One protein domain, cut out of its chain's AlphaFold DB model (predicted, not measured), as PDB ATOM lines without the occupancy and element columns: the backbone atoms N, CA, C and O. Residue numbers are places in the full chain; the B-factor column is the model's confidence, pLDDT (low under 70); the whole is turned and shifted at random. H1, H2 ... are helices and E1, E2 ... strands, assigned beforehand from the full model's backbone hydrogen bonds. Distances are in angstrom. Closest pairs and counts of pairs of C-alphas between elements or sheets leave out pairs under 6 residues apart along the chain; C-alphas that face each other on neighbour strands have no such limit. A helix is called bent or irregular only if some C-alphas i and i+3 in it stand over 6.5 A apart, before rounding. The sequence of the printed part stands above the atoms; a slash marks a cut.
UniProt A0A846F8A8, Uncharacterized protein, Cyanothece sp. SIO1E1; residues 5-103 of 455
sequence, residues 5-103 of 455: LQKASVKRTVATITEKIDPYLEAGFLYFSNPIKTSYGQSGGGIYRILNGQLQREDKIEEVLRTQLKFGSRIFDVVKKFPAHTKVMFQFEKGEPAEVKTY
ATOM      1  N   LEU A   5      23.550  12.419  25.713       87.50
ATOM      2  CA  LEU A   5      23.501  12.379  24.246       87.50
ATOM      3  C   LEU A   5      23.737  13.745  23.589       87.50
ATOM      4  O   LEU A   5      24.145  13.829  22.431       87.50
ATOM      5  N   GLN A   6      23.527  14.844  24.318       87.19
ATOM      6  CA  GLN A   6      23.769  16.190  23.794       87.19
ATOM      7  C   GLN A   6      25.250  16.592  23.843       87.19
ATOM      8  O   GLN A   6      25.636  17.588  23.231       87.19
ATOM      9  N   LYS A   7      26.105  15.832  24.544       89.44
ATOM     10  CA  LYS A   7      27.533  16.147  24.661       89.44
ATOM     11  C   LYS A   7      28.240  15.920  23.322       89.44
ATOM     12  O   LYS A   7      28.159  14.839  22.744       89.44
ATOM     13  N   ALA A   8      29.007  16.912  22.863       88.62
ATOM     14  CA  ALA A   8      29.754  16.837  21.603       88.62
ATOM     15  C   ALA A   8      30.721  15.639  21.543       88.62
ATOM     16  O   ALA A   8      30.887  15.033  20.488       88.62
ATOM     17  N   SER A   9      31.318  15.268  22.680       87.62
ATOM     18  CA  SER A   9      32.170  14.080  22.783       87.62
ATOM     19  C   SER A   9      31.401  12.784  22.522       87.62
ATOM     20  O   SER A   9      31.897  11.944  21.785       87.62
ATOM     21  N   VAL A  10      30.179  12.649  23.051       89.19
ATOM     22  CA  VAL A  10      29.318  11.481  22.811       89.19
ATOM     23  C   VAL A  10      28.926  11.401  21.339       89.19
ATOM     24  O   VAL A  10      29.122  10.358  20.725       89.19
ATOM     25  N   LYS A  11      28.472  12.511  20.742       91.62
ATOM     26  CA  LYS A  11      28.118  12.558  19.312       91.62
ATOM     27  C   LYS A  11      29.286  12.158  18.410       91.62
ATOM     28  O   LYS A  11      29.102  11.377  17.484       91.62
ATOM     29  N   ARG A  12      30.493  12.655  18.705       91.00
ATOM     30  CA  ARG A  12      31.708  12.293  17.964       91.00
ATOM     31  C   ARG A  12      32.010  10.801  18.084       91.00
ATOM     32  O   ARG A  12      32.254  10.164  17.069       91.00
ATOM     33  N   THR A  13      31.961  10.245  19.295       91.12
ATOM     34  CA  THR A  13      32.203   8.815  19.507       91.12
ATOM     35  C   THR A  13      31.175   7.950  18.775       91.12
ATOM     36  O   THR A  13      31.567   6.990  18.122       91.12
ATOM     37  N   VAL A  14      29.885   8.301  18.814       92.69
ATOM     38  CA  VAL A  14      28.825   7.572  18.089       92.69
ATOM     39  C   VAL A  14      29.046   7.616  16.575       92.69
ATOM     40  O   VAL A  14      28.947   6.580  15.920       92.69
ATOM     41  N   ALA A  15      29.418   8.773  16.019       92.88
ATOM     42  CA  ALA A  15      29.742   8.890  14.597       92.88
ATOM     43  C   ALA A  15      30.932   7.993  14.206       92.88
ATOM     44  O   ALA A  15      30.853   7.267  13.220       92.88
ATOM     45  N   THR A  16      31.995   7.971  15.019       91.50
ATOM     46  CA  THR A  16      33.145   7.077  14.803       91.50
ATOM     47  C   THR A  16      32.759   5.599  14.880       91.50
ATOM     48  O   THR A  16      33.231   4.810  14.069       91.50
ATOM     49  N   ILE A  17      31.902   5.210  15.830       90.88
ATOM     50  CA  ILE A  17      31.393   3.834  15.921       90.88
ATOM     51  C   ILE A  17      30.617   3.477  14.649       90.88
ATOM     52  O   ILE A  17      30.876   2.433  14.059       90.88
ATOM     53  N   THR A  18      29.721   4.363  14.205       92.50
ATOM     54  CA  THR A  18      28.895   4.166  13.004       92.50
ATOM     55  C   THR A  18      29.767   3.935  11.771       92.50
ATOM     56  O   THR A  18      29.627   2.912  11.113       92.50
ATOM     57  N   GLU A  19      30.735   4.822  11.516       92.31
ATOM     58  CA  GLU A  19      31.654   4.729  10.369       92.31
ATOM     59  C   GLU A  19      32.422   3.396  10.334       92.31
ATOM     60  O   GLU A  19      32.703   2.858   9.265       92.31
ATOM     61  N   LYS A  20      32.779   2.849  11.503       90.38
ATOM     62  CA  LYS A  20      33.532   1.589  11.595       90.38
ATOM     63  C   LYS A  20      32.666   0.345  11.471       90.38
ATOM     64  O   LYS A  20      33.164  -0.669  10.993       90.38
ATOM     65  N   ILE A  21      31.410   0.408  11.901       90.50
ATOM     66  CA  ILE A  21      30.478  -0.718  11.797       90.50
ATOM     67  C   ILE A  21      29.873  -0.804  10.393       90.50
ATOM     68  O   ILE A  21      29.693  -1.911   9.895       90.50
ATOM     69  N   ASP A  22      29.601   0.332   9.746       93.88
ATOM     70  CA  ASP A  22      28.845   0.416   8.488       93.88
ATOM     71  C   ASP A  22      29.292  -0.560   7.374       93.88
ATOM     72  O   ASP A  22      28.433  -1.242   6.803       93.88
ATOM     73  N   PRO A  23      30.603  -0.762   7.107       94.12
ATOM     74  CA  PRO A  23      31.050  -1.713   6.087       94.12
ATOM     75  C   PRO A  23      30.618  -3.166   6.338       94.12
ATOM     76  O   PRO A  23      30.585  -3.967   5.404       94.12
ATOM     77  N   TYR A  24      30.301  -3.501   7.589       92.31
ATOM     78  CA  TYR A  24      29.920  -4.837   8.041       92.31
ATOM     79  C   TYR A  24      28.404  -5.009   8.194       92.31
ATOM     80  O   TYR A  24      27.951  -6.120   8.463       92.31
ATOM     81  N   LEU A  25      27.623  -3.941   8.011       93.19
ATOM     82  CA  LEU A  25      26.166  -4.010   8.011       93.19
ATOM     83  C   LEU A  25      25.652  -4.487   6.652       93.19
ATOM     84  O   LEU A  25      26.174  -4.121   5.592       93.19
ATOM     85  N   GLU A  26      24.588  -5.280   6.676       93.56
ATOM     86  CA  GLU A  26      23.831  -5.662   5.489       93.56
ATOM     87  C   GLU A  26      22.656  -4.695   5.282       93.56
ATOM     88  O   GLU A  26      22.002  -4.273   6.235       93.56
ATOM     89  N   ALA A  27      22.396  -4.319   4.028       93.94
ATOM     90  CA  ALA A  27      21.289  -3.422   3.705       93.94
ATOM     91  C   ALA A  27      19.940  -4.103   3.993       93.94
ATOM     92  O   ALA A  27      19.764  -5.278   3.676       93.94
ATOM     93  N   GLY A  28      18.990  -3.351   4.557       90.56
ATOM     94  CA  GLY A  28      17.653  -3.852   4.895       90.56
ATOM     95  C   GLY A  28      17.560  -4.603   6.227       90.56
ATOM     96  O   GLY A  28      16.485  -5.102   6.556       90.56
ATOM     97  N   PHE A  29      18.647  -4.673   7.002       92.94
ATOM     98  CA  PHE A  29      18.640  -5.230   8.352       92.94
ATOM     99  C   PHE A  29      18.817  -4.152   9.413       92.94
ATOM    100  O   PHE A  29      19.616  -3.228   9.262       92.94
ATOM    101  N   LEU A  30      18.112  -4.345  10.528       91.94
ATOM    102  CA  LEU A  30      18.266  -3.545  11.730       91.94
ATOM    103  C   LEU A  30      19.168  -4.265  12.728       91.94
ATOM    104  O   LEU A  30      18.896  -5.409  13.106       91.94
ATOM    105  N   TYR A  31      20.206  -3.569  13.178       93.81
ATOM    106  CA  TYR A  31      21.129  -4.056  14.192       93.81
ATOM    107  C   TYR A  31      20.981  -3.233  15.461       93.81
ATOM    108  O   TYR A  31      20.740  -2.028  15.402       93.81
ATOM    109  N   PHE A  32      21.167  -3.856  16.618       93.19
ATOM    110  CA  PHE A  32      21.081  -3.163  17.893       93.19
ATOM    111  C   PHE A  32      22.037  -3.711  18.943       93.19
ATOM    112  O   PHE A  32      22.488  -4.857  18.894       93.19
ATOM    113  N   SER A  33      22.347  -2.856  19.911       93.12
ATOM    114  CA  SER A  33      23.116  -3.188  21.102       93.12
ATOM    115  C   SER A  33      22.504  -2.484  22.304       93.12
ATOM    116  O   SER A  33      22.277  -1.276  22.254       93.12
ATOM    117  N   ASN A  34      22.269  -3.234  23.383       94.31
ATOM    118  CA  ASN A  34      21.529  -2.757  24.555       94.31
ATOM    119  C   ASN A  34      22.364  -2.832  25.848       94.31
ATOM    120  O   ASN A  34      21.973  -3.520  26.793       94.31
ATOM    121  N   PRO A  35      23.556  -2.208  25.906       94.62
ATOM    122  CA  PRO A  35      24.388  -2.216  27.103       94.62
ATOM    123  C   PRO A  35      23.719  -1.498  28.281       94.62
ATOM    124  O   PRO A  35      23.014  -0.495  28.122       94.62
ATOM    125  N   ILE A  36      24.040  -1.964  29.485       94.12
ATOM    126  CA  ILE A  36      23.590  -1.371  30.745       94.12
ATOM    127  C   ILE A  36      24.785  -0.721  31.436       94.12
ATOM    128  O   ILE A  36      25.848  -1.328  31.584       94.12
ATOM    129  N   LYS A  37      24.631   0.528  31.887       93.19
ATOM    130  CA  LYS A  37      25.549   1.130  32.861       93.19
ATOM    131  C   LYS A  37      25.146   0.646  34.251       93.19
ATOM    132  O   LYS A  37      24.107   1.060  34.740       93.19
ATOM    133  N   THR A  38      25.965  -0.162  34.914       88.38
ATOM    134  CA  THR A  38      25.755  -0.563  36.321       88.38
ATOM    135  C   THR A  38      26.550   0.343  37.270       88.38
ATOM    136  O   THR A  38      27.300   1.214  36.810       88.38
ATOM    137  N   SER A  39      26.421   0.166  38.587       80.88
ATOM    138  CA  SER A  39      27.306   0.800  39.580       80.88
ATOM    139  C   SER A  39      28.769   0.370  39.381       80.88
ATOM    140  O   SER A  39      29.650   1.219  39.249       80.88
ATOM    141  N   TYR A  40      29.009  -0.931  39.194       75.81
ATOM    142  CA  TYR A  40      30.344  -1.543  39.052       75.81
ATOM    143  C   TYR A  40      31.022  -1.345  37.696       75.81
ATOM    144  O   TYR A  40      32.207  -1.628  37.526       75.81
ATOM    145  N   GLY A  41      30.280  -0.891  36.690       84.00
ATOM    146  CA  GLY A  41      30.808  -0.827  35.340       84.00
ATOM    147  C   GLY A  41      29.696  -0.898  34.325       84.00
ATOM    148  O   GLY A  41      28.868   0.017  34.258       84.00
ATOM    149  N   GLN A  42      29.767  -1.919  33.478       84.50
ATOM    150  CA  GLN A  42      28.906  -2.118  32.322       84.50
ATOM    151  C   GLN A  42      28.666  -3.605  32.107       84.50
ATOM    152  O   GLN A  42      29.601  -4.392  32.239       84.50
ATOM    153  N   SER A  43      27.442  -3.958  31.736       84.75
ATOM    154  CA  SER A  43      27.060  -5.311  31.330       84.75
ATOM    155  C   SER A  43      26.401  -5.286  29.945       84.75
ATOM    156  O   SER A  43      25.963  -4.237  29.457       84.75
ATOM    157  N   GLY A  44      26.387  -6.444  29.281       83.81
ATOM    158  CA  GLY A  44      25.857  -6.594  27.927       83.81
ATOM    159  C   GLY A  44      26.726  -5.926  26.855       83.81
ATOM    160  O   GLY A  44      27.949  -5.865  26.971       83.81
ATOM    161  N   GLY A  45      26.087  -5.428  25.795       82.19
ATOM    162  CA  GLY A  45      26.768  -4.721  24.703       82.19
ATOM    163  C   GLY A  45      27.137  -5.578  23.488       82.19
ATOM    164  O   GLY A  45      27.835  -5.086  22.604       82.19
ATOM    165  N   GLY A  46      26.645  -6.819  23.409       87.75
ATOM    166  CA  GLY A  46      26.663  -7.580  22.157       87.75
ATOM    167  C   GLY A  46      25.889  -6.847  21.056       87.75
ATOM    168  O   GLY A  46      25.013  -6.023  21.349       87.75
ATOM    169  N   ILE A  47      26.232  -7.122  19.798       90.25
ATOM    170  CA  ILE A  47      25.488  -6.628  18.632       90.25
ATOM    171  C   ILE A  47      24.619  -7.755  18.107       90.25
ATOM    172  O   ILE A  47      25.098  -8.870  17.892       90.25
ATOM    173  N   TYR A  48      23.347  -7.443  17.902       92.50
ATOM    174  CA  TYR A  48      22.351  -8.382  17.424       92.50
ATOM    175  C   TYR A  48      21.628  -7.813  16.213       92.50
ATOM    176  O   TYR A  48      21.506  -6.597  16.081       92.50
ATOM    177  N   ARG A  49      21.104  -8.691  15.363       93.44
ATOM    178  CA  ARG A  49      20.106  -8.351  14.342       93.44
ATOM    179  C   ARG A  49      18.869  -9.219  14.507       93.44
ATOM    180  O   ARG A  49      18.955 -10.317  15.058       93.44
ATOM    181  N   ILE A  50      17.730  -8.753  14.003       84.62
ATOM    182  CA  ILE A  50      16.526  -9.585  13.887       84.62
ATOM    183  C   ILE A  50      16.528 -10.260  12.516       84.62
ATOM    184  O   ILE A  50      16.457  -9.591  11.487       84.62
ATOM    185  N   LEU A  51      16.571 -11.591  12.505       85.00
ATOM    186  CA  LEU A  51      16.443 -12.416  11.307       85.00
ATOM    187  C   LEU A  51      15.293 -13.406  11.518       85.00
ATOM    188  O   LEU A  51      15.314 -14.191  12.461       85.00
ATOM    189  N   ASN A  52      14.266 -13.355  10.664       82.75
ATOM    190  CA  ASN A  52      13.068 -14.205  10.765       82.75
ATOM    191  C   ASN A  52      12.381 -14.161  12.149       82.75
ATOM    192  O   ASN A  52      11.910 -15.176  12.654       82.75
ATOM    193  N   GLY A  53      12.354 -12.983  12.782       76.25
ATOM    194  CA  GLY A  53      11.773 -12.796  14.117       76.25
ATOM    195  C   GLY A  53      12.633 -13.322  15.273       76.25
ATOM    196  O   GLY A  53      12.172 -13.320  16.410       76.25
ATOM    197  N   GLN A  54      13.868 -13.758  15.009       77.94
ATOM    198  CA  GLN A  54      14.813 -14.219  16.026       77.94
ATOM    199  C   GLN A  54      16.002 -13.266  16.149       77.94
ATOM    200  O   GLN A  54      16.500 -12.744  15.152       77.94
ATOM    201  N   LEU A  55      16.472 -13.064  17.381       84.25
ATOM    202  CA  LEU A  55      17.727 -12.367  17.652       84.25
ATOM    203  C   LEU A  55      18.913 -13.247  17.251       84.25
ATOM    204  O   LEU A  55      19.096 -14.337  17.791       84.25
ATOM    205  N   GLN A  56      19.758 -12.741  16.358       89.50
ATOM    206  CA  GLN A  56      21.029 -13.358  15.991       89.50
ATOM    207  C   GLN A  56      22.182 -12.465  16.453       89.50
ATOM    208  O   GLN A  56      22.203 -11.281  16.127       89.50
ATOM    209  N   ARG A  57      23.138 -13.028  17.207       90.81
ATOM    210  CA  ARG A  57      24.361 -12.322  17.622       90.81
ATOM    211  C   ARG A  57      25.355 -12.234  16.463       90.81
ATOM    212  O   ARG A  57      25.573 -13.216  15.758       90.81
ATOM    213  N   GLU A  58      25.995 -11.078  16.316       91.56
ATOM    214  CA  GLU A  58      26.926 -10.757  15.232       91.56
ATOM    215  C   GLU A  58      28.377 -10.642  15.733       91.56
ATOM    216  O   GLU A  58      28.966  -9.557  15.790       91.56
ATOM    217  N   ASP A  59      28.985 -11.783  16.074       87.56
ATOM    218  CA  ASP A  59      30.333 -11.851  16.671       87.56
ATOM    219  C   ASP A  59      31.420 -11.197  15.798       87.56
ATOM    220  O   ASP A  59      32.388 -10.630  16.304       87.56
ATOM    221  N   LYS A  60      31.259 -11.235  14.467       85.62
ATOM    222  CA  LYS A  60      32.200 -10.603  13.528       85.62
ATOM    223  C   LYS A  60      32.227  -9.084  13.685       85.62
ATOM    224  O   LYS A  60      33.304  -8.493  13.646       85.62
ATOM    225  N   ILE A  61      31.062  -8.461  13.868       85.19
ATOM    226  CA  ILE A  61      30.960  -7.012  14.076       85.19
ATOM    227  C   ILE A  61      31.544  -6.660  15.448       85.19
ATOM    228  O   ILE A  61      32.304  -5.702  15.575       85.19
ATOM    229  N   GLU A  62      31.262  -7.469  16.469       82.69
ATOM    230  CA  GLU A  62      31.807  -7.275  17.815       82.69
ATOM    231  C   GLU A  62      33.347  -7.332  17.830       82.69
ATOM    232  O   GLU A  62      34.001  -6.461  18.415       82.69
ATOM    233  N   GLU A  63      33.945  -8.289  17.117       83.88
ATOM    234  CA  GLU A  63      35.403  -8.416  17.021       83.88
ATOM    235  C   GLU A  63      36.045  -7.240  16.274       83.88
ATOM    236  O   GLU A  63      37.094  -6.729  16.685       83.88
ATOM    237  N   VAL A  64      35.398  -6.756  15.210       80.81
ATOM    238  CA  VAL A  64      35.810  -5.531  14.507       80.81
ATOM    239  C   VAL A  64      35.840  -4.356  15.478       80.81
ATOM    240  O   VAL A  64      36.836  -3.635  15.537       80.81
ATOM    241  N   LEU A  65      34.802  -4.180  16.296       78.94
ATOM    242  CA  LEU A  65      34.785  -3.098  17.276       78.94
ATOM    243  C   LEU A  65      35.864  -3.255  18.337       78.94
ATOM    244  O   LEU A  65      36.479  -2.268  18.742       78.94
ATOM    245  N   ARG A  66      36.130  -4.483  18.776       79.81
ATOM    246  CA  ARG A  66      37.161  -4.751  19.777       79.81
ATOM    247  C   ARG A  66      38.562  -4.421  19.262       79.81
ATOM    248  O   ARG A  66      39.360  -3.847  20.007       79.81
ATOM    249  N   THR A  67      38.846  -4.774  18.010       81.62
ATOM    250  CA  THR A  67      40.181  -4.683  17.397       81.62
ATOM    251  C   THR A  67      40.456  -3.331  16.738       81.62
ATOM    252  O   THR A  67      41.566  -2.814  16.854       81.62
ATOM    253  N   GLN A  68      39.460  -2.730  16.083       80.31
ATOM    254  CA  GLN A  68      39.639  -1.502  15.302       80.31
ATOM    255  C   GLN A  68      39.344  -0.223  16.094       80.31
ATOM    256  O   GLN A  68      39.869   0.841  15.748       80.31
ATOM    257  N   LEU A  69      38.546  -0.287  17.169       76.19
ATOM    258  CA  LEU A  69      38.293   0.884  18.012       76.19
ATOM    259  C   LEU A  69      39.318   0.991  19.143       76.19
ATOM    260  O   LEU A  69      39.395   0.158  20.056       76.19
ATOM    261  N   LYS A  70      40.061   2.102  19.115       70.19
ATOM    262  CA  LYS A  70      40.932   2.534  20.214       70.19
ATOM    263  C   LYS A  70      40.110   2.819  21.477       70.19
ATOM    264  O   LYS A  70      38.921   3.139  21.417       70.19
ATOM    265  N   PHE A  71      40.773   2.737  22.629       58.88
ATOM    266  CA  PHE A  71      40.208   3.152  23.914       58.88
ATOM    267  C   PHE A  71      39.670   4.594  23.822       58.88
ATOM    268  O   PHE A  71      40.362   5.475  23.312       58.88
ATOM    269  N   GLY A  72      38.434   4.832  24.268       59.25
ATOM    270  CA  GLY A  72      37.745   6.123  24.140       59.25
ATOM    271  C   GLY A  72      36.802   6.239  22.933       59.25
ATOM    272  O   GLY A  72      36.130   7.261  22.800       59.25
ATOM    273  N   SER A  73      36.741   5.228  22.058       63.56
ATOM    274  CA  SER A  73      35.862   5.208  20.875       63.56
ATOM    275  C   SER A  73      34.878   4.035  20.846       63.56
ATOM    276  O   SER A  73      34.311   3.762  19.797       63.56
ATOM    277  N   ARG A  74      34.679   3.320  21.959       82.25
ATOM    278  CA  ARG A  74      33.816   2.125  22.025       82.25
ATOM    279  C   ARG A  74      32.397   2.472  22.476       82.25
ATOM    280  O   ARG A  74      32.193   3.484  23.145       82.25
ATOM    281  N   ILE A  75      31.433   1.587  22.197       86.44
ATOM    282  CA  ILE A  75      30.056   1.658  22.741       86.44
ATOM    283  C   ILE A  75      30.102   1.898  24.260       86.44
ATOM    284  O   ILE A  75      29.469   2.806  24.796       86.44
ATOM    285  N   PHE A  76      30.975   1.167  24.948       86.56
ATOM    286  CA  PHE A  76      31.232   1.313  26.376       86.56
ATOM    287  C   PHE A  76      31.740   2.706  26.793       86.56
ATOM    288  O   PHE A  76      31.441   3.179  27.886       86.56
ATOM    289  N   ASP A  77      32.463   3.434  25.949       88.06
ATOM    290  CA  ASP A  77      32.914   4.786  26.300       88.06
ATOM    291  C   ASP A  77      31.771   5.808  26.258       88.06
ATOM    292  O   ASP A  77      31.780   6.775  27.029       88.06
ATOM    293  N   VAL A  78      30.751   5.548  25.433       90.69
ATOM    294  CA  VAL A  78      29.489   6.299  25.411       90.69
ATOM    295  C   VAL A  78      28.647   5.961  26.639       90.69
ATOM    296  O   VAL A  78      28.261   6.862  27.383       90.69
ATOM    297  N   VAL A  79      28.430   4.670  26.912       92.56
ATOM    298  CA  VAL A  79      27.607   4.193  28.041       92.56
ATOM    299  C   VAL A  79      28.155   4.680  29.388       92.56
ATOM    300  O   VAL A  79      27.389   5.052  30.271       92.56
ATOM    301  N   LYS A  80      29.485   4.796  29.539       91.06
ATOM    302  CA  LYS A  80      30.157   5.357  30.732       91.06
ATOM    303  C   LYS A  80      29.701   6.774  31.093       91.06
ATOM    304  O   LYS A  80      29.969   7.224  32.203       91.06
ATOM    305  N   LYS A  81      29.097   7.514  30.157       91.81
ATOM    306  CA  LYS A  81      28.645   8.899  30.366       91.81
ATOM    307  C   LYS A  81      27.221   8.998  30.908       91.81
ATOM    308  O   LYS A  81      26.808  10.115  31.232       91.81
ATOM    309  N   PHE A  82      26.498   7.884  30.976       92.94
ATOM    310  CA  PHE A  82      25.158   7.811  31.543       92.94
ATOM    311  C   PHE A  82      25.213   7.571  33.058       92.94
ATOM    312  O   PHE A  82      26.225   7.063  33.556       92.94
ATOM    313  N   PRO A  83      24.158   7.958  33.797       92.19
ATOM    314  CA  PRO A  83      23.992   7.567  35.193       92.19
ATOM    315  C   PRO A  83      24.023   6.042  35.368       92.19
ATOM    316  O   PRO A  83      23.776   5.290  34.423       92.19
ATOM    317  N   ALA A  84      24.324   5.586  36.585       91.44
ATOM    318  CA  ALA A  84      24.169   4.177  36.931       91.44
ATOM    319  C   ALA A  84      22.716   3.720  36.721       91.44
ATOM    320  O   ALA A  84      21.788   4.525  36.776       91.44
ATOM    321  N   HIS A  85      22.558   2.428  36.445       93.31
ATOM    322  CA  HIS A  85      21.300   1.750  36.132       93.31
ATOM    323  C   HIS A  85      20.549   2.393  34.961       93.31
ATOM    324  O   HIS A  85      19.346   2.620  35.005       93.31
ATOM    325  N   THR A  86      21.286   2.711  33.895       94.94
ATOM    326  CA  THR A  86      20.706   3.170  32.630       94.94
ATOM    327  C   THR A  86      20.985   2.144  31.539       94.94
ATOM    328  O   THR A  86      22.150   1.883  31.223       94.94
ATOM    329  N   LYS A  87      19.925   1.607  30.929       96.19
ATOM    330  CA  LYS A  87      20.005   0.814  29.697       96.19
ATOM    331  C   LYS A  87      19.960   1.744  28.489       96.19
ATOM    332  O   LYS A  87      19.113   2.640  28.403       96.19
ATOM    333  N   VAL A  88      20.914   1.581  27.580       95.81
ATOM    334  CA  VAL A  88      21.074   2.443  26.402       95.81
ATOM    335  C   VAL A  88      20.910   1.586  25.161       95.81
ATOM    336  O   VAL A  88      21.607   0.592  25.018       95.81
ATOM    337  N   MET A  89      20.011   1.983  24.267       95.31
ATOM    338  CA  MET A  89      19.828   1.354  22.968       95.31
ATOM    339  C   MET A  89      20.720   2.050  21.949       95.31
ATOM    340  O   MET A  89      20.652   3.272  21.798       95.31
ATOM    341  N   PHE A  90      21.523   1.268  21.243       95.31
ATOM    342  CA  PHE A  90      22.172   1.665  20.003       95.31
ATOM    343  C   PHE A  90      21.481   0.924  18.875       95.31
ATOM    344  O   PHE A  90      21.324  -0.289  18.971       95.31
ATOM    345  N   GLN A  91      21.108   1.635  17.823       95.25
ATOM    346  CA  GLN A  91      20.501   1.070  16.631       95.25
ATOM    347  C   GLN A  91      21.321   1.485  15.417       95.25
ATOM    348  O   GLN A  91      21.665   2.658  15.266       95.25
ATOM    349  N   PHE A  92      21.646   0.511  14.577       94.62
ATOM    350  CA  PHE A  92      22.475   0.685  13.396       94.62
ATOM    351  C   PHE A  92      21.739   0.157  12.170       94.62
ATOM    352  O   PHE A  92      21.175  -0.940  12.193       94.62
ATOM    353  N   GLU A  93      21.801   0.929  11.095       95.31
ATOM    354  CA  GLU A  93      21.325   0.562   9.770       95.31
ATOM    355  C   GLU A  93      22.384   0.989   8.752       95.31
ATOM    356  O   GLU A  93      23.089   1.981   8.952       95.31
ATOM    357  N   LYS A  94      22.544   0.203   7.686       95.94
ATOM    358  CA  LYS A  94      23.572   0.465   6.681       95.94
ATOM    359  C   LYS A  94      23.311   1.794   5.971       95.94
ATOM    360  O   LYS A  94      22.246   1.985   5.396       95.94
ATOM    361  N   GLY A  95      24.322   2.652   5.930       95.38
ATOM    362  CA  GLY A  95      24.290   3.966   5.294       95.38
ATOM    363  C   GLY A  95      23.693   5.071   6.162       95.38
ATOM    364  O   GLY A  95      23.758   6.233   5.763       95.38
ATOM    365  N   GLU A  96      23.173   4.745   7.348       95.75
ATOM    366  CA  GLU A  96      22.480   5.689   8.221       95.75
ATOM    367  C   GLU A  96      23.277   5.981   9.507       95.75
ATOM    368  O   GLU A  96      23.987   5.115  10.031       95.75
ATOM    369  N   PRO A  97      23.177   7.201  10.067       94.06
ATOM    370  CA  PRO A  97      23.732   7.501  11.382       94.06
ATOM    371  C   PRO A  97      23.121   6.610  12.469       94.06
ATOM    372  O   PRO A  97      21.902   6.471  12.540       94.06
ATOM    373  N   ALA A  98      23.944   6.077  13.378       94.06
ATOM    374  CA  ALA A  98      23.423   5.291  14.493       94.06
ATOM    375  C   ALA A  98      22.485   6.120  15.388       94.06
ATOM    376  O   ALA A  98      22.844   7.210  15.854       94.06
ATOM    377  N   GLU A  99      21.314   5.567  15.694       94.88
ATOM    378  CA  GLU A  99      20.404   6.129  16.687       94.88
ATOM    379  C   GLU A  99      20.825   5.639  18.075       94.88
ATOM    380  O   GLU A  99      21.046   4.447  18.298       94.88
ATOM    381  N   VAL A 100      20.938   6.565  19.031       95.00
ATOM    382  CA  VAL A 100      21.242   6.231  20.425       95.00
ATOM    383  C   VAL A 100      20.206   6.872  21.326       95.00
ATOM    384  O   VAL A 100      20.068   8.097  21.343       95.00
ATOM    385  N   LYS A 101      19.509   6.053  22.113       94.94
ATOM    386  CA  LYS A 101      18.519   6.522  23.086       94.94
ATOM    387  C   LYS A 101      18.593   5.752  24.393       94.94
ATOM    388  O   LYS A 101      19.047   4.615  24.449       94.94
ATOM    389  N   THR A 102      18.158   6.392  25.470       95.12
ATOM    390  CA  THR A 102      17.910   5.697  26.734       95.12
ATOM    391  C   THR A 102      16.637   4.880  26.603       95.12
ATOM    392  O   THR A 102      15.667   5.355  26.009       95.12
ATOM    393  N   TYR A 103      16.632   3.683  27.175       95.88
ATOM    394  CA  TYR A 103      15.417   2.888  27.283       95.88
ATOM    395  C   TYR A 103      14.321   3.663  28.020       95.88
ATOM    396  O   TYR A 103      14.581   4.314  29.034       95.88
TER     397      TYR A 103
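This is residues 5 to 103 of the 455 residues of an uncharacterized protein of Cyanothece sp. SIO1E1 (UniProt A0A846F8A8). A strongly twisted sheet of five strands has the long helix H1 packed on its E4 and E5 part. H2 and H3 pack on different stretches of H1, H3 also grazing the sheet, while residues 34 to 47 make a long loop that runs out from E1 and folds back to E2. The printed part has 99 residues, in the order H1 E1 E2 E3 H2 H3 E4 E5; the antiparallel sheet runs E3 E2 E1 E4 E5. The class is mixed, helices and strands, and the whole is compact, with a radius of gyration of the C-alphas of 12.8 A and spans of 35 by 25 by 24 A.

E1, residues 31 to 33, is the antiparallel neighbour of E4, residues 86 to 92, with N 33 and O 90 2.9 A apart. E4 and E5, residues 99 to 102, form a hairpin, with N 89 and O 101 at 2.8 A. E1, E2, residues 48 to 51, and E3, residues 54 to 57, make a meander, each strand the antiparallel neighbour of the one before; N 32 and O 48 are 2.8 A apart, N 49 and O 56 2.9 A. H1, residues 8 to 24, is on the sheet; the two make two layers. With residues 10 to 17 alone it touches H3, residues 75 to 79; the closest C-alphas, of Val 10 and Val 78, are 5.8 A apart. With residues 17 to 24 alone it touches H2, residues 59 to 68, at a steep tilt of 54 degrees, opposite ways; the closest C-alphas, of Tyr 24 and Ile 61, are 6.5 A apart. H2 is not on the sheet. Every O i to N i+4 pair is within hydrogen-bond range in H2 and H3, and 11 of 13 in H1.

H1 spans 25.6 A from C-alpha 8 at (29.754, 16.837, 21.603), and is only just irregular, with C-alphas 20 and 23 6.9 A apart. E4 spans 19.5 A and H2 14.0 A. E5 ends with C-alpha 102 at (17.910, 5.697, 26.734).

The C-alphas farthest apart, of Ala 8 and Asn 52, are 36.9 A apart. The printed part has no cut; the link from E1 to E2 is long, and residues 71 to 73 are under pLDDT 70.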